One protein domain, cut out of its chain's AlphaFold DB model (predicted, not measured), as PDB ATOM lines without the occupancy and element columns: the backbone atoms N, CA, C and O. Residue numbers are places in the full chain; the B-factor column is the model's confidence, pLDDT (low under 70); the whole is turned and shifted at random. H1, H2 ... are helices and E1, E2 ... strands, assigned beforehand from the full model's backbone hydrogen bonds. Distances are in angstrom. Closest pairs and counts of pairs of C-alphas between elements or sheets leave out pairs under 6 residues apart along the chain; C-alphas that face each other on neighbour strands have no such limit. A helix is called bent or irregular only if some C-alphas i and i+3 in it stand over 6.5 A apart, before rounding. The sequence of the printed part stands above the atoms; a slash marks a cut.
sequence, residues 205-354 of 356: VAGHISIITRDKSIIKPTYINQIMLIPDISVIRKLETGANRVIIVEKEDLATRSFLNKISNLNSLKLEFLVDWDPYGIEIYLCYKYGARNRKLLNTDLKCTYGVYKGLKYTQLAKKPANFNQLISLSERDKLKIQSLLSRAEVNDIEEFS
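This is residues 205 to 354 of the 356 residues of the protein "DNA topoisomerase IV, alpha subunit" of Conidiobolus coronatus (strain ATCC 28846 / CBS 209.66 / NRRL 28638) (UniProt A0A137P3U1). A small pair of parallel strands, E3 and E4, lies near the middle of the length, with helix H1 near E3 and helix H2 coming close to E4; a strand hairpin, E1 and E2, lies past H1 at one end, and the helices H4 to H7 are towards the other. Residues 318 to 326, of which 321 to 326 belong to H5, stick out. The printed part has 150 residues with seven named helices and four named strands, in the order E1 E2 E3 H1 E4 H2 H3 H4 H5 H6 H7; the class is mixed, helices and strands, with 73 residues in named elements, under half. It is only just compact, close to loose, with a radius of gyration of the C-alphas of 17.4 A and spans of 51 by 39 by 26 A.

E3, residues 245 to 249, and E4, residues 270 to 274, are parallel neighbours at 23 degrees, with N 246 and O 270 within hydrogen-bond range at 2.9 A. With H1, residues 254 to 264, they form a strand-helix-strand unit, two parallel neighbour strands with a helix between them in the chain; its crossover is right-handed. Residues 272 to 273 of E4 also pair, parallel, with residues 308 to 309. E1, residues 209 to 213, and E2, residues 236 to 241, form an antiparallel hairpin at 162 degrees, with N 210 and O 240 at 2.7 A. The closest C-alphas of E2 and H1, Leu 239 and Ile 263, are 6.4 A apart. H2, residues 279 to 290, and E4 come closest at Tyr 285 and Phe 273, C-alphas 6.7 A apart. H2 touches H6, residues 332 to 342, with residues 279 to 283 alone, at a shallow tilt of 28 degrees, the same way; the closest C-alphas are Pro 279 and Ile 338, 5.7 A. H3, residues 296 to 299, is near H1. H7, residues 345 to 348, is close to H6 but not clearly touching, C-alphas 341 and 347 being 6.8 A apart. H4, residues 314 to 317, and H5, residues 321 to 326, are also close but not clearly touching, at 7.1 A between C-alphas 317 and 323. Every O i to N i+4 pair is within hydrogen-bond range in H1, H2 and H6; H5 has 0 of 2, with 2 of 3 O i to N i+3 pairs; H3, H4 and H7 are too short for such a pair.

E1 begins at C-alpha 209, (40.355, -10.717, 28.490). E2 is 13.9 A long, H1 15.1 A, H2 15.8 A and H6 15.5 A. H5 is irregular: C-alphas 322 and 325 are 7.1 A apart. H7 ends at C-alpha 348, (28.130, -32.132, 3.744).

The farthest C-alphas, Asp 215 and Pro 321, are 54.7 A apart. The printed part has no cut. The links E1 to E2 and H3 to H4 are long. The mean pLDDT of the printed part is 80.7; it is under 70 at residues 222 to 225, 267, 292 to 301, 321 to 323 and 348 to 354.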
ATOM      1  N   VAL A 205      44.893 -10.689  19.420       89.62
ATOM      2  CA  VAL A 205      43.783 -10.701  20.374       89.62
ATOM      3  C   VAL A 205      43.547  -9.308  20.949       89.62
ATOM      4  O   VAL A 205      44.488  -8.570  21.244       89.62
ATOM      5  N   ALA A 206      42.269  -8.966  21.099       90.00
ATOM      6  CA  ALA A 206      41.779  -7.756  21.742       90.00
ATOM      7  C   ALA A 206      40.419  -8.029  22.400       90.00
ATOM      8  O   ALA A 206      39.688  -8.930  21.981       90.00
ATOM      9  N   GLY A 207      40.069  -7.239  23.413       90.06
ATOM     10  CA  GLY A 207      38.772  -7.293  24.087       90.06
ATOM     11  C   GLY A 207      38.883  -7.633  25.570       90.06
ATOM     12  O   GLY A 207      39.960  -7.625  26.154       90.06
ATOM     13  N   HIS A 208      37.742  -7.918  26.203       89.75
ATOM     14  CA  HIS A 208      37.656  -8.106  27.652       89.75
ATOM     15  C   HIS A 208      38.267  -9.438  28.112       89.75
ATOM     16  O   HIS A 208      37.554 -10.356  28.509       89.75
ATOM     17  N   ILE A 209      39.592  -9.541  28.083       90.00
ATOM     18  CA  ILE A 209      40.355 -10.717  28.490       90.00
ATOM     19  C   ILE A 209      41.565 -10.302  29.332       90.00
ATOM     20  O   ILE A 209      42.186  -9.269  29.107       90.00
ATOM     21  N   SER A 210      41.889 -11.115  30.329       91.44
ATOM     22  CA  SER A 210      43.110 -11.038  31.121       91.44
ATOM     23  C   SER A 210      43.906 -12.323  30.920       91.44
ATOM     24  O   SER A 210      43.400 -13.425  31.139       91.44
ATOM     25  N   ILE A 211      45.157 -12.176  30.499       92.38
ATOM     26  CA  ILE A 211      46.117 -13.262  30.331       92.38
ATOM     27  C   ILE A 211      47.026 -13.246  31.553       92.38
ATOM     28  O   ILE A 211      47.820 -12.326  31.734       92.38
ATOM     29  N   ILE A 212      46.895 -14.261  32.399       93.31
ATOM     30  CA  ILE A 212      47.779 -14.482  33.540       93.31
ATOM     31  C   ILE A 212      48.862 -15.446  33.071       93.31
ATOM     32  O   ILE A 212      48.592 -16.607  32.742       93.31
ATOM     33  N   THR A 213      50.091 -14.972  33.022       93.38
ATOM     34  CA  THR A 213      51.267 -15.734  32.591       93.38
ATOM     35  C   THR A 213      51.794 -16.637  33.717       93.38
ATOM     36  O   THR A 213      51.361 -16.571  34.876       93.38
ATOM     37  N   ARG A 214      52.729 -17.533  33.385       88.44
ATOM     38  CA  ARG A 214      53.393 -18.418  34.359       88.44
ATOM     39  C   ARG A 214      54.286 -17.658  35.342       88.44
ATOM     40  O   ARG A 214      54.332 -18.045  36.507       88.44
ATOM     41  N   ASP A 215      54.887 -16.545  34.921       91.19
ATOM     42  CA  ASP A 215      55.644 -15.630  35.794       91.19
ATOM     43  C   ASP A 215      54.745 -14.732  36.674       91.19
ATOM     44  O   ASP A 215      55.243 -13.903  37.430       91.19
ATOM     45  N   LYS A 216      53.420 -14.946  36.627       90.00
ATOM     46  CA  LYS A 216      52.382 -14.227  37.384       90.00
ATOM     47  C   LYS A 216      52.141 -12.783  36.931       90.00
ATOM     48  O   LYS A 216      51.335 -12.102  37.567       90.00
ATOM     49  N   SER A 217      52.757 -12.324  35.841       92.00
ATOM     50  CA  SER A 217      52.353 -11.070  35.201       92.00
ATOM     51  C   SER A 217      50.936 -11.173  34.609       92.00
ATOM     52  O   SER A 217      50.395 -12.258  34.363       92.00
ATOM     53  N   ILE A 218      50.274 -10.023  34.466       90.94
ATOM     54  CA  ILE A 218      48.900  -9.939  33.967       90.94
ATOM     55  C   ILE A 218      48.883  -9.008  32.763       90.94
ATOM     56  O   ILE A 218      49.148  -7.814  32.891       90.94
ATOM     57  N   ILE A 219      48.517  -9.552  31.606       89.94
ATOM     58  CA  ILE A 219      48.394  -8.813  30.352       89.94
ATOM     59  C   ILE A 219      46.910  -8.638  30.034       89.94
ATOM     60  O   ILE A 219      46.147  -9.604  30.048       89.94
ATOM     61  N   LYS A 220      46.483  -7.404  29.770       87.62
ATOM     62  CA  LYS A 220      45.075  -7.049  29.550       87.62
ATOM     63  C   LYS A 220      44.909  -6.274  28.244       87.62
ATOM     64  O   LYS A 220      44.978  -5.047  28.281       87.62
ATOM     65  N   PRO A 221      44.629  -6.934  27.109       81.69
ATOM     66  CA  PRO A 221      44.302  -6.257  25.852       81.69
ATOM     67  C   PRO A 221      42.855  -5.706  25.852       81.69
ATOM     68  O   PRO A 221      42.116  -5.820  24.876       81.69
ATOM     69  N   THR A 222      42.431  -5.137  26.987       69.69
ATOM     70  CA  THR A 222      41.048  -4.740  27.307       69.69
ATOM     71  C   THR A 222      40.676  -3.367  26.754       69.69
ATOM     72  O   THR A 222      39.493  -3.064  26.612       69.69
ATOM     73  N   TYR A 223      41.662  -2.525  26.445       61.44
ATOM     74  CA  TYR A 223      41.429  -1.149  26.010       61.44
ATOM     75  C   TYR A 223      41.375  -1.040  24.486       61.44
ATOM     76  O   TYR A 223      42.088  -1.743  23.776       61.44
ATOM     77  N   ILE A 224      40.542  -0.112  24.007       55.59
ATOM     78  CA  ILE A 224      40.093   0.079  22.613       55.59
ATOM     79  C   ILE A 224      41.239   0.203  21.579       55.59
ATOM     80  O   ILE A 224      40.996   0.026  20.394       55.59
ATOM     81  N   ASN A 225      42.495   0.377  22.010       56.47
ATOM     82  CA  ASN A 225      43.671   0.495  21.138       56.47
ATOM     83  C   ASN A 225      44.784  -0.540  21.406       56.47
ATOM     84  O   ASN A 225      45.907  -0.353  20.943       56.47
ATOM     85  N   GLN A 226      44.529  -1.610  22.162       70.31
ATOM     86  CA  GLN A 226      45.542  -2.629  22.464       70.31
ATOM     87  C   GLN A 226      45.181  -3.963  21.820       70.31
ATOM     88  O   GLN A 226      44.691  -4.886  22.466       70.31
ATOM     89  N   ILE A 227      45.455  -4.053  20.520       84.69
ATOM     90  CA  ILE A 227      45.602  -5.338  19.847       84.69
ATOM     91  C   ILE A 227      46.988  -5.868  20.210       84.69
ATOM     92  O   ILE A 227      47.982  -5.163  20.038       84.69
ATOM     93  N   MET A 228      47.065  -7.099  20.702       87.19
ATOM     94  CA  MET A 228      48.343  -7.740  20.998       87.19
ATOM     95  C   MET A 228      48.503  -9.039  20.224       87.19
ATOM     96  O   MET A 228      47.520  -9.688  19.868       87.19
ATOM     97  N   LEU A 229      49.754  -9.439  20.009       87.62
ATOM     98  CA  LEU A 229      50.061 -10.783  19.546       87.62
ATOM     99  C   LEU A 229      49.629 -11.799  20.605       87.62
ATOM    100  O   LEU A 229      49.909 -11.613  21.789       87.62
ATOM    101  N   ILE A 230      48.967 -12.872  20.184       88.12
ATOM    102  CA  ILE A 230      48.669 -14.005  21.055       88.12
ATOM    103  C   ILE A 230      50.009 -14.598  21.517       88.12
ATOM    104  O   ILE A 230      50.800 -15.026  20.671       88.12
ATOM    105  N   PRO A 231      50.292 -14.611  22.833       84.06
ATOM    106  CA  PRO A 231      51.524 -15.189  23.339       84.06
ATOM    107  C   PRO A 231      51.488 -16.709  23.186       84.06
ATOM    108  O   PRO A 231      50.417 -17.319  23.120       84.06
ATOM    109  N   ASP A 232      52.666 -17.326  23.173       80.50
ATOM    110  CA  ASP A 232      52.750 -18.780  23.140       80.50
ATOM    111  C   ASP A 232      52.024 -19.407  24.346       80.50
ATOM    112  O   ASP A 232      52.060 -18.896  25.474       80.50
ATOM    113  N   ILE A 233      51.356 -20.540  24.120       81.75
ATOM    114  CA  ILE A 233      50.559 -21.225  25.145       81.75
ATOM    115  C   ILE A 233      51.417 -21.687  26.343       81.75
ATOM    116  O   ILE A 233      50.924 -21.773  27.476       81.75
ATOM    117  N   SER A 234      52.719 -21.916  26.127       79.31
ATOM    118  CA  SER A 234      53.735 -22.213  27.151       79.31
ATOM    119  C   SER A 234      54.057 -21.028  28.067       79.31
ATOM    120  O   SER A 234      54.577 -21.229  29.163       79.31
ATOM    121  N   VAL A 235      53.630 -19.811  27.732       84.44
ATOM    122  CA  VAL A 235      53.724 -18.640  28.620       84.44
ATOM    123  C   VAL A 235      52.435 -18.457  29.431       84.44
ATOM    124  O   VAL A 235      52.467 -18.010  30.578       84.44
ATOM    125  N   ILE A 236      51.287 -18.875  28.889       89.19
ATOM    126  CA  ILE A 236      49.960 -18.642  29.482       89.19
ATOM    127  C   ILE A 236      49.643 -19.644  30.598       89.19
ATOM    128  O   ILE A 236      49.369 -20.822  30.342       89.19
ATOM    129  N   ARG A 237      49.539 -19.164  31.841       90.75
ATOM    130  CA  ARG A 237      49.062 -19.960  32.982       90.75
ATOM    131  C   ARG A 237      47.545 -20.082  32.962       90.75
ATOM    132  O   ARG A 237      47.021 -21.193  32.889       90.75
ATOM    133  N   LYS A 238      46.847 -18.947  32.978       91.69
ATOM    134  CA  LYS A 238      45.386 -18.855  33.078       91.69
ATOM    135  C   LYS A 238      44.865 -17.733  32.178       91.69
ATOM    136  O   LYS A 238      45.527 -16.715  32.009       91.69
ATOM    137  N   LEU A 239      43.679 -17.936  31.616       92.44
ATOM    138  CA  LEU A 239      42.913 -16.904  30.928       92.44
ATOM    139  C   LEU A 239      41.683 -16.572  31.784       92.44
ATOM    140  O   LEU A 239      41.123 -17.455  32.435       92.44
ATOM    141  N   GLU A 240      41.283 -15.308  31.810       90.88
ATOM    142  CA  GLU A 240      40.058 -14.842  32.463       90.88
ATOM    143  C   GLU A 240      39.356 -13.847  31.547       90.88
ATOM    144  O   GLU A 240      40.000 -13.014  30.916       90.88
ATOM    145  N   THR A 241      38.035 -13.919  31.450       90.44
ATOM    146  CA  THR A 241      37.267 -13.018  30.592       90.44
ATOM    147  C   THR A 241      35.874 -12.800  31.164       90.44
ATOM    148  O   THR A 241      35.248 -13.731  31.667       90.44
ATOM    149  N   GLY A 242      35.402 -11.554  31.092       88.56
ATOM    150  CA  GLY A 242      34.001 -11.204  31.331       88.56
ATOM    151  C   GLY A 242      33.166 -11.185  30.047       88.56
ATOM    152  O   GLY A 242      32.000 -10.795  30.084       88.56
ATOM    153  N   ALA A 243      33.751 -11.541  28.900       89.38
ATOM    154  CA  ALA A 243      33.023 -11.637  27.646       89.38
ATOM    155  C   ALA A 243      32.087 -12.854  27.657       89.38
ATOM    156  O   ALA A 243      32.314 -13.839  28.353       89.38
ATOM    157  N   ASN A 244      31.028 -12.786  26.854       90.25
ATOM    158  CA  ASN A 244      30.094 -13.893  26.620       90.25
ATOM    159  C   ASN A 244      30.247 -14.512  25.219       90.25
ATOM    160  O   ASN A 244      29.617 -15.526  24.911       90.25
ATOM    161  N   ARG A 245      31.057 -13.886  24.361       90.56
ATOM    162  CA  ARG A 245      31.291 -14.276  22.972       90.56
ATOM    163  C   ARG A 245      32.750 -14.045  22.608       90.56
ATOM    164  O   ARG A 245      33.348 -13.070  23.059       90.56
ATOM    165  N   VAL A 246      33.277 -14.916  21.756       91.75
ATOM    166  CA  VAL A 246      34.567 -14.752  21.083       91.75
ATOM    167  C   VAL A 246      34.295 -14.736  19.588       91.75
ATOM    168  O   VAL A 246      33.659 -15.653  19.070       91.75
ATOM    169  N   ILE A 247      34.770 -13.692  18.914       91.38
ATOM    170  CA  ILE A 247      34.658 -13.549  17.464       91.38
ATOM    171  C   ILE A 247      36.022 -13.866  16.862       91.38
ATOM    172  O   ILE A 247      37.018 -13.239  17.220       91.38
ATOM    173  N   ILE A 248      36.062 -14.847  15.964       90.81
ATOM    174  CA  ILE A 248      37.270 -15.271  15.261       90.81
ATOM    175  C   ILE A 248      37.198 -14.729  13.835       90.81
ATOM    176  O   ILE A 248      36.247 -15.041  13.118       90.81
ATOM    177  N   VAL A 249      38.200 -13.944  13.434       89.31
ATOM    178  CA  VAL A 249      38.265 -13.306  12.109       89.31
ATOM    179  C   VAL A 249      39.431 -13.876  11.305       89.31
ATOM    180  O   VAL A 249      40.569 -13.745  11.750       89.31
ATOM    181  N   GLU A 250      39.114 -14.484  10.151       73.25
ATOM    182  CA  GLU A 250      39.963 -14.915   9.007       73.25
ATOM    183  C   GLU A 250      41.261 -15.711   9.238       73.25
ATOM    184  O   GLU A 250      41.697 -16.450   8.360       73.25
ATOM    185  N   LYS A 251      41.932 -15.602  10.375       72.44
ATOM    186  CA  LYS A 251      43.299 -16.093  10.519       72.44
ATOM    187  C   LYS A 251      43.321 -17.433  11.221       72.44
ATOM    188  O   LYS A 251      42.841 -17.530  12.343       72.44
ATOM    189  N   GLU A 252      43.925 -18.443  10.597       70.50
ATOM    190  CA  GLU A 252      44.280 -19.713  11.241       70.50
ATOM    191  C   GLU A 252      45.787 -19.761  11.503       70.50
ATOM    192  O   GLU A 252      46.601 -19.623  10.590       70.50
ATOM    193  N   ASP A 253      46.166 -19.943  12.766       75.56
ATOM    194  CA  ASP A 253      47.492 -20.426  13.133       75.56
ATOM    195  C   ASP A 253      47.436 -21.250  14.424       75.56
ATOM    196  O   ASP A 253      46.430 -21.277  15.140       75.56
ATOM    197  N   LEU A 254      48.530 -21.960  14.701       71.25
ATOM    198  CA  LEU A 254      48.602 -22.888  15.821       71.25
ATOM    199  C   LEU A 254      48.447 -22.180  17.174       71.25
ATOM    200  O   LEU A 254      47.738 -22.681  18.042       71.25
ATOM    201  N   ALA A 255      49.065 -21.009  17.341       77.50
ATOM    202  CA  ALA A 255      48.985 -20.244  18.582       77.50
ATOM    203  C   ALA A 255      47.549 -19.782  18.856       77.50
ATOM    204  O   ALA A 255      47.048 -19.930  19.970       77.50
ATOM    205  N   THR A 256      46.851 -19.318  17.819       85.44
ATOM    206  CA  THR A 256      45.445 -18.911  17.877       85.44
ATOM    207  C   THR A 256      44.552 -20.090  18.242       85.44
ATOM    208  O   THR A 256      43.693 -19.961  19.110       85.44
ATOM    209  N   ARG A 257      44.778 -21.270  17.655       83.31
ATOM    210  CA  ARG A 257      44.012 -22.486  17.973       83.31
ATOM    211  C   ARG A 257      44.230 -22.968  19.406       83.31
ATOM    212  O   ARG A 257      43.256 -23.252  20.097       83.31
ATOM    213  N   SER A 258      45.474 -23.003  19.879       82.88
ATOM    214  CA  SER A 258      45.807 -23.343  21.272       82.88
ATOM    215  C   SER A 258      45.190 -22.363  22.264       82.88
ATOM    216  O   SER A 258      44.636 -22.759  23.290       82.88
ATOM    217  N   PHE A 259      45.231 -21.075  21.932       88.06
ATOM    218  CA  PHE A 259      44.597 -20.031  22.718       88.06
ATOM    219  C   PHE A 259      43.072 -20.185  22.762       88.06
ATOM    220  O   PHE A 259      42.479 -20.123  23.839       88.06
ATOM    221  N   LEU A 260      42.443 -20.444  21.612       88.38
ATOM    222  CA  LEU A 260      41.000 -20.647  21.510       88.38
ATOM    223  C   LEU A 260      40.534 -21.914  22.223       88.38
ATOM    224  O   LEU A 260      39.498 -21.876  22.876       88.38
ATOM    225  N   ASN A 261      41.293 -23.012  22.172       85.19
ATOM    226  CA  ASN A 261      40.983 -24.178  22.996       85.19
ATOM    227  C   ASN A 261      40.969 -23.775  24.479       85.19
ATOM    228  O   ASN A 261      39.965 -23.956  25.170       85.19
ATOM    229  N   LYS A 262      42.044 -23.131  24.951       86.88
ATOM    230  CA  LYS A 262      42.180 -22.750  26.360       86.88
ATOM    231  C   LYS A 262      41.085 -21.788  26.819       86.88
ATOM    232  O   LYS A 262      40.610 -21.934  27.943       86.88
ATOM    233  N   ILE A 263      40.673 -20.838  25.974       87.44
ATOM    234  CA  ILE A 263      39.579 -19.915  26.301       87.44
ATOM    235  C   ILE A 263      38.207 -20.588  26.199       87.44
ATOM    236  O   ILE A 263      37.343 -20.284  27.005       87.44
ATOM    237  N   SER A 264      38.003 -21.529  25.272       82.56
ATOM    238  CA  SER A 264      36.715 -22.221  25.104       82.56
ATOM    239  C   SER A 264      36.332 -23.095  26.298       82.56
ATOM    240  O   SER A 264      35.153 -23.339  26.522       82.56
ATOM    241  N   ASN A 265      37.320 -23.499  27.102       76.75
ATOM    242  CA  ASN A 265      37.102 -24.205  28.364       76.75
ATOM    243  C   ASN A 265      36.649 -23.266  29.504       76.75
ATOM    244  O   ASN A 265      36.391 -23.730  30.614       76.75
ATOM    245  N   LEU A 266      36.585 -21.951  29.269       76.19
ATOM    246  CA  LEU A 266      36.149 -20.957  30.246       76.19
ATOM    247  C   LEU A 266      34.716 -20.530  29.970       76.19
ATOM    248  O   LEU A 266      34.449 -19.925  28.936       76.19
ATOM    249  N   ASN A 267      33.834 -20.725  30.953       63.81
ATOM    250  CA  ASN A 267      32.433 -20.293  30.921       63.81
ATOM    251  C   ASN A 267      31.673 -20.794  29.666       63.81
ATOM    252  O   ASN A 267      32.222 -21.411  28.761       63.81
ATOM    253  N   SER A 268      30.370 -20.535  29.573       76.31
ATOM    254  CA  SER A 268      29.577 -20.856  28.372       76.31
ATOM    255  C   SER A 268      29.828 -19.844  27.239       76.31
ATOM    256  O   SER A 268      28.893 -19.195  26.760       76.31
ATOM    257  N   LEU A 269      31.095 -19.642  26.855       87.12
ATOM    258  CA  LEU A 269      31.481 -18.741  25.770       87.12
ATOM    259  C   LEU A 269      30.955 -19.258  24.431       87.12
ATOM    260  O   LEU A 269      31.151 -20.415  24.067       87.12
ATOM    261  N   LYS A 270      30.328 -18.369  23.657       89.19
ATOM    262  CA  LYS A 270      29.944 -18.682  22.276       89.19
ATOM    263  C   LYS A 270      31.095 -18.339  21.337       89.19
ATOM    264  O   LYS A 270      31.540 -17.191  21.313       89.19
ATOM    265  N   LEU A 271      31.552 -19.326  20.574       90.50
ATOM    266  CA  LEU A 271      32.555 -19.150  19.526       90.50
ATOM    267  C   LEU A 271      31.852 -18.853  18.199       90.50
ATOM    268  O   LEU A 271      31.080 -19.676  17.703       90.50
ATOM    269  N   GLU A 272      32.123 -17.682  17.631       91.62
ATOM    270  CA  GLU A 272      31.504 -17.208  16.396       91.62
ATOM    271  C   GLU A 272      32.581 -16.898  15.353       91.62
ATOM    272  O   GLU A 272      33.494 -16.109  15.592       91.62
ATOM    273  N   PHE A 273      32.475 -17.528  14.188       90.38
ATOM    274  CA  PHE A 273      33.435 -17.381  13.100       90.38
ATOM    275  C   PHE A 273      32.925 -16.376  12.076       90.38
ATOM    276  O   PHE A 273      31.873 -16.581  11.463       90.38
ATOM    277  N   LEU A 274      33.686 -15.302  11.889       91.44
ATOM    278  CA  LEU A 274      33.460 -14.283  10.879       91.44
ATOM    279  C   LEU A 274      34.564 -14.410   9.827       91.44
ATOM    280  O   LEU A 274      35.660 -13.879   9.979       91.44
ATOM    281  N   VAL A 275      34.275 -15.182   8.790       88.94
ATOM    282  CA  VAL A 275      35.162 -15.391   7.644       88.94
ATOM    283  C   VAL A 275      34.424 -15.003   6.371       88.94
ATOM    284  O   VAL A 275      33.184 -14.952   6.355       88.94
ATOM    285  N   ASP A 276      35.189 -14.745   5.319       87.06
ATOM    286  CA  ASP A 276      34.642 -14.461   4.002       87.06
ATOM    287  C   ASP A 276      33.837 -15.638   3.456       87.06
ATOM    288  O   ASP A 276      34.144 -16.814   3.680       87.06
ATOM    289  N   TRP A 277      32.783 -15.306   2.710       85.38
ATOM    290  CA  TRP A 277      31.957 -16.287   2.012       85.38
ATOM    291  C   TRP A 277      32.571 -16.652   0.667       85.38
ATOM    292  O   TRP A 277      31.988 -16.460  -0.400       85.38
ATOM    293  N   ASP A 278      33.780 -17.182   0.748       86.75
ATOM    294  CA  ASP A 278      34.520 -17.743  -0.362       86.75
ATOM    295  C   ASP A 278      35.080 -19.127   0.035       86.75
ATOM    296  O   ASP A 278      34.965 -19.560   1.190       86.75
ATOM    297  N   PRO A 279      35.668 -19.877  -0.908       87.69
ATOM    298  CA  PRO A 279      36.182 -21.213  -0.619       87.69
ATOM    299  C   PRO A 279      37.329 -21.222   0.407       87.69
ATOM    300  O   PRO A 279      37.520 -22.214   1.111       87.69
ATOM    301  N   TYR A 280      38.103 -20.144   0.507       86.69
ATOM    302  CA  TYR A 280      39.249 -20.043   1.407       86.69
ATOM    303  C   TYR A 280      38.814 -19.691   2.836       86.69
ATOM    304  O   TYR A 280      39.253 -20.349   3.779       86.69
ATOM    305  N   GLY A 281      37.895 -18.739   3.001       88.12
ATOM    306  CA  GLY A 281      37.244 -18.402   4.263       88.12
ATOM    307  C   GLY A 281      36.497 -19.597   4.848       88.12
ATOM    308  O   GLY A 281      36.676 -19.934   6.022       88.12
ATOM    309  N   ILE A 282      35.750 -20.332   4.016       87.06
ATOM    310  CA  ILE A 282      35.125 -21.595   4.432       87.06
ATOM    311  C   ILE A 282      36.190 -22.599   4.892       87.06
ATOM    312  O   ILE A 282      36.017 -23.239   5.928       87.06
ATOM    313  N   GLU A 283      37.314 -22.735   4.183       86.50
ATOM    314  CA  GLU A 283      38.382 -23.638   4.620       86.50
ATOM    315  C   GLU A 283      38.998 -23.231   5.964       86.50
ATOM    316  O   GLU A 283      39.247 -24.108   6.791       86.50
ATOM    317  N   ILE A 284      39.184 -21.935   6.223       85.88
ATOM    318  CA  ILE A 284      39.632 -21.430   7.527       85.88
ATOM    319  C   ILE A 284      38.674 -21.887   8.632       85.88
ATOM    320  O   ILE A 284      39.109 -22.455   9.636       85.88
ATOM    321  N   TYR A 285      37.368 -21.699   8.436       87.75
ATOM    322  CA  TYR A 285      36.354 -22.150   9.389       87.75
ATOM    323  C   TYR A 285      36.425 -23.664   9.644       87.75
ATOM    324  O   TYR A 285      36.433 -24.110  10.795       87.75
ATOM    325  N   LEU A 286      36.543 -24.464   8.580       85.31
ATOM    326  CA  LEU A 286      36.662 -25.920   8.688       85.31
ATOM    327  C   LEU A 286      37.939 -26.340   9.428       85.31
ATOM    328  O   LEU A 286      37.895 -27.263  10.241       85.31
ATOM    329  N   CYS A 287      39.060 -25.651   9.201       82.75
ATOM    330  CA  CYS A 287      40.310 -25.897   9.919       82.75
ATOM    331  C   CYS A 287      40.150 -25.692  11.430       82.75
ATOM    332  O   CYS A 287      40.707 -26.465  12.208       82.75
ATOM    333  N   TYR A 288      39.358 -24.709  11.858       84.38
ATOM    334  CA  TYR A 288      39.044 -24.523  13.273       84.38
ATOM    335  C   TYR A 288      38.089 -25.586  13.819       84.38
ATOM    336  O   TYR A 288      38.319 -26.116  14.907       84.38
ATOM    337  N   LYS A 289      37.025 -25.914  13.080       83.25
ATOM    338  CA  LYS A 289      35.976 -26.831  13.550       83.25
ATOM    339  C   LYS A 289      36.428 -28.292  13.580       83.25
ATOM    340  O   LYS A 289      36.135 -29.004  14.538       83.25
ATOM    341  N   TYR A 290      37.185 -28.725  12.573       79.88
ATOM    342  CA  TYR A 290      37.564 -30.130  12.383       79.88
ATOM    343  C   TYR A 290      39.072 -30.390  12.423       79.88
ATOM    344  O   TYR A 290      39.494 -31.525  12.680       79.88
ATOM    345  N   GLY A 291      39.881 -29.344  12.242       76.12
ATOM    346  CA  GLY A 291      41.337 -29.409  12.229       76.12
ATOM    347  C   GLY A 291      41.962 -29.231  10.839       76.12
ATOM    348  O   GLY A 291      41.342 -29.467   9.804       76.12
ATOM    349  N   ALA A 292      43.238 -28.848  10.808       69.69
ATOM    350  CA  ALA A 292      44.008 -28.654   9.582       69.69
ATOM    351  C   ALA A 292      44.419 -29.999   8.952       69.69
ATOM    352  O   ALA A 292      45.113 -30.805   9.575       69.69
ATOM    353  N   ARG A 293      44.057 -30.249   7.687       66.06
ATOM    354  CA  ARG A 293      44.255 -31.561   7.022       66.06
ATOM    355  C   ARG A 293      45.714 -32.031   6.971       66.06
ATOM    356  O   ARG A 293      45.966 -33.230   7.056       66.06
ATOM    357  N   ASN A 294      46.659 -31.096   6.889       57.16
ATOM    358  CA  ASN A 294      48.097 -31.383   6.812       57.16
ATOM    359  C   ASN A 294      48.756 -31.547   8.193       57.16
ATOM    360  O   ASN A 294      49.955 -31.773   8.273       57.16
ATOM    361  N   ARG A 295      47.989 -31.425   9.285       57.56
ATOM    362  CA  ARG A 295      48.473 -31.492  10.672       57.56
ATOM    363  C   ARG A 295      47.565 -32.385  11.523       57.56
ATOM    364  O   ARG A 295      47.088 -31.977  12.577       57.56
ATOM    365  N   LYS A 296      47.286 -33.605  11.041       54.38
ATOM    366  CA  LYS A 296      46.315 -34.537  11.656       54.38
ATOM    367  C   LYS A 296      46.578 -34.814  13.139       54.38
ATOM    368  O   LYS A 296      45.622 -34.908  13.896       54.38
ATOM    369  N   LEU A 297      47.844 -34.903  13.537       47.69
ATOM    370  CA  LEU A 297      48.248 -35.192  14.915       47.69
ATOM    371  C   LEU A 297      48.020 -34.004  15.873       47.69
ATOM    372  O   LEU A 297      47.616 -34.211  17.004       47.69
ATOM    373  N   LEU A 298      48.148 -32.758  15.398       51.78
ATOM    374  CA  LEU A 298      47.847 -31.534  16.167       51.78
ATOM    375  C   LEU A 298      46.341 -31.239  16.272       51.78
ATOM    376  O   LEU A 298      45.927 -30.293  16.940       51.78
ATOM    377  N   ASN A 299      45.503 -31.990  15.555       54.56
ATOM    378  CA  ASN A 299      44.086 -31.675  15.454       54.56
ATOM    379  C   ASN A 299      43.239 -32.254  16.570       54.56
ATOM    380  O   ASN A 299      42.136 -31.752  16.729       54.56
ATOM    381  N   THR A 300      43.659 -33.298  17.283       55.88
ATOM    382  CA  THR A 300      42.774 -33.959  18.261       55.88
ATOM    383  C   THR A 300      42.401 -33.020  19.402       55.88
ATOM    384  O   THR A 300      41.225 -32.950  19.751       55.88
ATOM    385  N   ASP A 301      43.348 -32.190  19.845       62.62
ATOM    386  CA  ASP A 301      43.190 -31.373  21.050       62.62
ATOM    387  C   ASP A 301      43.009 -29.880  20.757       62.62
ATOM    388  O   ASP A 301      42.985 -29.076  21.674       62.62
ATOM    389  N   LEU A 302      42.876 -29.461  19.494       73.06
ATOM    390  CA  LEU A 302      42.833 -28.039  19.100       73.06
ATOM    391  C   LEU A 302      41.610 -27.671  18.249       73.06
ATOM    392  O   LEU A 302      41.669 -26.738  17.442       73.06
ATOM    393  N   LYS A 303      40.524 -28.442  18.362       77.50
ATOM    394  CA  LYS A 303      39.280 -28.193  17.620       77.50
ATOM    395  C   LYS A 303      38.358 -27.263  18.390       77.50
ATOM    396  O   LYS A 303      38.183 -27.402  19.597       77.50
ATOM    397  N   CYS A 304      37.680 -26.394  17.659       79.31
ATOM    398  CA  CYS A 304      36.585 -25.568  18.149       79.31
ATOM    399  C   CYS A 304      35.253 -26.137  17.634       79.31
ATOM    400  O   CYS A 304      34.567 -25.503  16.834       79.31
ATOM    401  N   THR A 305      34.903 -27.356  18.053       77.56
ATOM    402  CA  THR A 305      33.777 -28.135  17.490       77.56
ATOM    403  C   THR A 305      32.417 -27.448  17.629       77.56
ATOM    404  O   THR A 305      31.586 -27.546  16.729       77.56
ATOM    405  N   TYR A 306      32.203 -26.710  18.720       82.38
ATOM    406  CA  TYR A 306      30.958 -25.980  19.011       82.38
ATOM    407  C   TYR A 306      30.881 -24.601  18.330       82.38
ATOM    408  O   TYR A 306      29.953 -23.831  18.572       82.38
ATOM    409  N   GLY A 307      31.881 -24.266  17.512       86.50
ATOM    410  CA  GLY A 307      31.966 -23.024  16.762       86.50
ATOM    411  C   GLY A 307      30.875 -22.865  15.711       86.50
ATOM    412  O   GLY A 307      30.658 -23.763  14.891       86.50
ATOM    413  N   VAL A 308      30.244 -21.690  15.690       88.44
ATOM    414  CA  VAL A 308      29.158 -21.369  14.756       88.44
ATOM    415  C   VAL A 308      29.637 -20.397  13.685       88.44
ATOM    416  O   VAL A 308      30.298 -19.400  13.985       88.44
ATOM    417  N   TYR A 309      29.270 -20.658  12.434       88.81
ATOM    418  CA  TYR A 309      29.532 -19.744  11.329       88.81
ATOM    419  C   TYR A 309      28.593 -18.528  11.387       88.81
ATOM    420  O   TYR A 309      27.366 -18.665  11.341       88.81
ATOM    421  N   LYS A 310      29.161 -17.319  11.448       88.81
ATOM    422  CA  LYS A 310      28.437 -16.032  11.457       88.81
ATOM    423  C   LYS A 310      28.842 -15.081  10.326       88.81
ATOM    424  O   LYS A 310      28.328 -13.966  10.279       88.81
ATOM    425  N   GLY A 311      29.707 -15.521   9.411       83.50
ATOM    426  CA  GLY A 311      30.061 -14.784   8.194       83.50
ATOM    427  C   GLY A 311      28.855 -14.440   7.311       83.50
ATOM    428  O   GLY A 311      27.784 -15.049   7.405       83.50
ATOM    429  N   LEU A 312      29.044 -13.457   6.431       81.25
ATOM    430  CA  LEU A 312      28.010 -12.956   5.527       81.25
ATOM    431  C   LEU A 312      27.694 -13.980   4.433       81.25
ATOM    432  O   LEU A 312      28.515 -14.204   3.560       81.25
ATOM    433  N   LYS A 313      26.501 -14.583   4.429       81.12
ATOM    434  CA  LYS A 313      26.159 -15.624   3.443       81.12
ATOM    435  C   LYS A 313      25.701 -15.035   2.109       81.12
ATOM    436  O   LYS A 313      25.013 -14.011   2.078       81.12
ATOM    437  N   TYR A 314      25.936 -15.756   1.010       77.31
ATOM    438  CA  TYR A 314      25.397 -15.382  -0.307       77.31
ATOM    439  C   TYR A 314      23.871 -15.185  -0.296       77.31
ATOM    440  O   TYR A 314      23.366 -14.227  -0.870       77.31
ATOM    441  N   THR A 315      23.120 -16.024   0.426       76.75
ATOM    442  CA  THR A 315      21.652 -15.903   0.544       76.75
ATOM    443  C   THR A 315      21.196 -14.601   1.209       76.75
ATOM    444  O   THR A 315      20.072 -14.151   0.988       76.75
ATOM    445  N   GLN A 316      22.051 -13.982   2.028       79.25
ATOM    446  CA  GLN A 316      21.798 -12.678   2.641       79.25
ATOM    447  C   GLN A 316      22.176 -11.539   1.685       79.25
ATOM    448  O   GLN A 316      21.447 -10.551   1.609       79.25
ATOM    449  N   LEU A 317      23.265 -11.699   0.928       74.50
ATOM    450  CA  LEU A 317      23.700 -10.761  -0.113       74.50
ATOM    451  C   LEU A 317      22.694 -10.664  -1.264       74.50
ATOM    452  O   LEU A 317      22.332  -9.563  -1.668       74.50
ATOM    453  N   ALA A 318      22.168 -11.800  -1.727       72.38
ATOM    454  CA  ALA A 318      21.207 -11.868  -2.828       72.38
ATOM    455  C   ALA A 318      19.908 -11.079  -2.560       72.38
ATOM    456  O   ALA A 318      19.226 -10.670  -3.495       72.38
ATOM    457  N   LYS A 319      19.578 -10.814  -1.287       76.06
ATOM    458  CA  LYS A 319      18.409 -10.016  -0.882       76.06
ATOM    459  C   LYS A 319      18.626  -8.501  -1.003       76.06
ATOM    460  O   LYS A 319      17.674  -7.748  -0.817       76.06
ATOM    461  N   LYS A 320      19.852  -8.038  -1.275       74.25
ATOM    462  CA  LYS A 320      20.210  -6.612  -1.371       74.25
ATOM    463  C   LYS A 320      20.905  -6.312  -2.707       74.25
ATOM    464  O   LYS A 320      22.133  -6.271  -2.759       74.25
ATOM    465  N   PRO A 321      20.137  -6.046  -3.781       63.31
ATOM    466  CA  PRO A 321      20.687  -5.926  -5.130       63.31
ATOM    467  C   PRO A 321      21.677  -4.770  -5.326       63.31
ATOM    468  O   PRO A 321      22.554  -4.857  -6.180       63.31
ATOM    469  N   ALA A 322      21.616  -3.725  -4.496       60.53
ATOM    470  CA  ALA A 322      22.579  -2.620  -4.526       60.53
ATOM    471  C   ALA A 322      24.037  -3.054  -4.251       60.53
ATOM    472  O   ALA A 322      24.965  -2.322  -4.585       60.53
ATOM    473  N   ASN A 323      24.249  -4.248  -3.686       66.06
ATOM    474  CA  ASN A 323      25.573  -4.750  -3.326       66.06
ATOM    475  C   ASN A 323      26.220  -5.614  -4.422       66.06
ATOM    476  O   ASN A 323      27.371  -6.014  -4.260       66.06
ATOM    477  N   PHE A 324      25.535  -5.898  -5.540       71.12
ATOM    478  CA  PHE A 324      26.097  -6.748  -6.601       71.12
ATOM    479  C   PHE A 324      27.351  -6.145  -7.249       71.12
ATOM    480  O   PHE A 324      28.263  -6.885  -7.602       71.12
ATOM    481  N   ASN A 325      27.452  -4.814  -7.308       73.75
ATOM    482  CA  ASN A 325      28.629  -4.116  -7.840       73.75
ATOM    483  C   ASN A 325      29.875  -4.242  -6.942       73.75
ATOM    484  O   ASN A 325      30.968  -3.885  -7.367       73.75
ATOM    485  N   GLN A 326      29.716  -4.718  -5.702       77.25
ATOM    486  CA  GLN A 326      30.811  -4.975  -4.763       77.25
ATOM    487  C   GLN A 326      31.240  -6.451  -4.767       77.25
ATOM    488  O   GLN A 326      32.175  -6.814  -4.056       77.25
ATOM    489  N   LEU A 327      30.557  -7.315  -5.531       79.94
ATOM    490  CA  LEU A 327      30.896  -8.731  -5.608       79.94
ATOM    491  C   LEU A 327      32.001  -8.974  -6.631       79.94
ATOM    492  O   LEU A 327      31.968  -8.472  -7.753       79.94
ATOM    493  N   ILE A 328      32.947  -9.822  -6.247       83.44
ATOM    494  CA  ILE A 328      34.005 -10.308  -7.125       83.44
ATOM    495  C   ILE A 328      33.563 -11.657  -7.696       83.44
ATOM    496  O   ILE A 328      33.047 -12.515  -6.979       83.44
ATOM    497  N   SER A 329      33.739 -11.838  -9.006       85.88
ATOM    498  CA  SER A 329      33.432 -13.111  -9.666       85.88
ATOM    499  C   SER A 329      34.433 -14.190  -9.261       85.88
ATOM    500  O   SER A 329      35.633 -13.933  -9.196       85.88
ATOM    501  N   LEU A 330      33.942 -15.413  -9.046       87.50
ATOM    502  CA  LEU A 330      34.788 -16.562  -8.722       87.50
ATOM    503  C   LEU A 330      35.739 -16.888  -9.879       87.50
ATOM    504  O   LEU A 330      35.309 -17.089 -11.020       87.50
ATOM    505  N   SER A 331      37.024 -17.005  -9.564       91.25
ATOM    506  CA  SER A 331      38.063 -17.457 -10.485       91.25
ATOM    507  C   SER A 331      38.010 -18.974 -10.709       91.25
ATOM    508  O   SER A 331      37.386 -19.722  -9.955       91.25
ATOM    509  N   GLU A 332      38.730 -19.471 -11.719       91.38
ATOM    510  CA  GLU A 332      38.878 -20.920 -11.934       91.38
ATOM    511  C   GLU A 332      39.526 -21.632 -10.735       91.38
ATOM    512  O   GLU A 332      39.159 -22.757 -10.397       91.38
ATOM    513  N   ARG A 333      40.439 -20.955 -10.026       87.25
ATOM    514  CA  ARG A 333      41.049 -21.491  -8.801       87.25
ATOM    515  C   ARG A 333      40.019 -21.659  -7.686       87.25
ATOM    516  O   ARG A 333      40.030 -22.690  -7.012       87.25
ATOM    517  N   ASP A 334      39.101 -20.706  -7.547       88.06
ATOM    518  CA  ASP A 334      38.015 -20.777  -6.566       88.06
ATOM    519  C   ASP A 334      37.088 -21.955  -6.869       88.06
ATOM    520  O   ASP A 334      36.766 -22.738  -5.978       88.06
ATOM    521  N   LYS A 335      36.723 -22.150  -8.142       89.06
ATOM    522  CA  LYS A 335      35.877 -23.274  -8.579       89.06
ATOM    523  C   LYS A 335      36.517 -24.630  -8.272       89.06
ATOM    524  O   LYS A 335      35.854 -25.505  -7.714       89.06
ATOM    525  N   LEU A 336      37.808 -24.793  -8.567       88.56
ATOM    526  CA  LEU A 336      38.556 -26.006  -8.215       88.56
ATOM    527  C   LEU A 336      38.596 -26.223  -6.697       88.56
ATOM    528  O   LEU A 336      38.448 -27.348  -6.212       88.56
ATOM    529  N   LYS A 337      38.751 -25.142  -5.922       86.00
ATOM    530  CA  LYS A 337      38.737 -25.214  -4.462       86.00
ATOM    531  C   LYS A 337      37.374 -25.641  -3.919       86.00
ATOM    532  O   LYS A 337      37.331 -26.493  -3.034       86.00
ATOM    533  N   ILE A 338      36.280 -25.122  -4.481       87.69
ATOM    534  CA  ILE A 338      34.903 -25.522  -4.150       87.69
ATOM    535  C   ILE A 338      34.710 -27.015  -4.389       87.69
ATOM    536  O   ILE A 338      34.246 -27.715  -3.495       87.69
ATOM    537  N   GLN A 339      35.120 -27.526  -5.552       87.38
ATOM    538  CA  GLN A 339      35.023 -28.957  -5.853       87.38
ATOM    539  C   GLN A 339      35.786 -29.803  -4.820       87.38
ATOM    540  O   GLN A 339      35.254 -30.788  -4.309       87.38
ATOM    541  N   SER A 340      36.996 -29.376  -4.440       87.00
ATOM    542  CA  SER A 340      37.791 -30.021  -3.383       87.00
ATOM    543  C   SER A 340      37.157 -29.940  -1.986       87.00
ATOM    544  O   SER A 340      37.470 -30.769  -1.127       87.00
ATOM    545  N   LEU A 341      36.321 -28.934  -1.713       85.12
ATOM    546  CA  LEU A 341      35.589 -28.800  -0.452       85.12
ATOM    547  C   LEU A 341      34.343 -29.683  -0.434       85.12
ATOM    548  O   LEU A 341      34.140 -30.402   0.538       85.12
ATOM    549  N   LEU A 342      33.560 -29.687  -1.513       85.06
ATOM    550  CA  LEU A 342      32.340 -30.493  -1.648       85.06
ATOM    551  C   LEU A 342      32.617 -32.002  -1.611       85.06
ATOM    552  O   LEU A 342      31.785 -32.782  -1.156       85.06
ATOM    553  N   SER A 343      33.810 -32.430  -2.031       84.38
ATOM    554  CA  SER A 343      34.228 -33.829  -1.917       84.38
ATOM    555  C   SER A 343      34.533 -34.270  -0.475       84.38
ATOM    556  O   SER A 343      34.917 -35.418  -0.255       84.38
ATOM    557  N   ARG A 344      34.458 -33.373   0.520       82.12
ATOM    558  CA  ARG A 344      34.769 -33.671   1.926       82.12
ATOM    559  C   ARG A 344      33.480 -34.020   2.666       82.12
ATOM    560  O   ARG A 344      32.581 -33.192   2.745       82.12
ATOM    561  N   ALA A 345      33.438 -35.200   3.289       74.38
ATOM    562  CA  ALA A 345      32.298 -35.635   4.104       74.38
ATOM    563  C   ALA A 345      31.907 -34.593   5.170       74.38
ATOM    564  O   ALA A 345      30.747 -34.230   5.287       74.38
ATOM    565  N   GLU A 346      32.911 -34.014   5.833       75.25
ATOM    566  CA  GLU A 346      32.759 -33.009   6.893       75.25
ATOM    567  C   GLU A 346      31.981 -31.757   6.461       75.25
ATOM    568  O   GLU A 346      31.386 -31.099   7.301       75.25
ATOM    569  N   VAL A 347      32.006 -31.401   5.172       72.62
ATOM    570  CA  VAL A 347      31.318 -30.210   4.644       72.62
ATOM    571  C   VAL A 347      29.837 -30.487   4.414       72.62
ATOM    572  O   VAL A 347      29.011 -29.598   4.606       72.62
ATOM    573  N   ASN A 348      29.500 -31.724   4.047       66.38
ATOM    574  CA  ASN A 348      28.130 -32.132   3.744       66.38
ATOM    575  C   ASN A 348      27.259 -32.253   5.006       66.38
ATOM    576  O   ASN A 348      26.041 -32.143   4.914       66.38
ATOM    577  N   ASP A 349      27.882 -32.411   6.175       63.16
ATOM    578  CA  ASP A 349      27.196 -32.540   7.466       63.16
ATOM    579  C   ASP A 349      26.912 -31.187   8.149       63.16
ATOM    580  O   ASP A 349      26.315 -31.131   9.226       63.16
ATOM    581  N   ILE A 350      27.348 -30.069   7.558       69.31
ATOM    582  CA  ILE A 350      27.215 -28.749   8.178       69.31
ATOM    583  C   ILE A 350      25.872 -28.136   7.797       69.31
ATOM    584  O   ILE A 350      25.721 -27.533   6.733       69.31
ATOM    585  N   GLU A 351      24.909 -28.197   8.722       66.38
ATOM    586  CA  GLU A 351      23.603 -27.536   8.578       66.38
ATOM    587  C   GLU A 351      23.720 -26.045   8.221       66.38
ATOM    588  O   GLU A 351      22.859 -25.490   7.545       66.38
ATOM    589  N   GLU A 352      24.804 -25.386   8.640       67.69
ATOM    590  CA  GLU A 352      25.055 -23.967   8.386       67.69
ATOM    591  C   GLU A 352      25.363 -23.662   6.908       67.69
ATOM    592  O   GLU A 352      25.187 -22.512   6.487       67.69
ATOM    593  N   PHE A 353      25.798 -24.660   6.133       66.56
ATOM    594  CA  PHE A 353      26.092 -24.561   4.699       66.56
ATOM    595  C   PHE A 353      25.047 -25.253   3.822       66.56
ATOM    596  O   PHE A 353      25.019 -25.020   2.613       66.56
ATOM    597  N   SER A 354      24.147 -26.034   4.420       57.28
ATOM    598  CA  SER A 354      22.980 -26.579   3.738       57.28
ATOM    599  C   SER A 354      22.081 -25.445   3.241       57.28
ATOM    600  O   SER A 354      21.530 -24.666   4.021       57.28
TER     601      SER A 354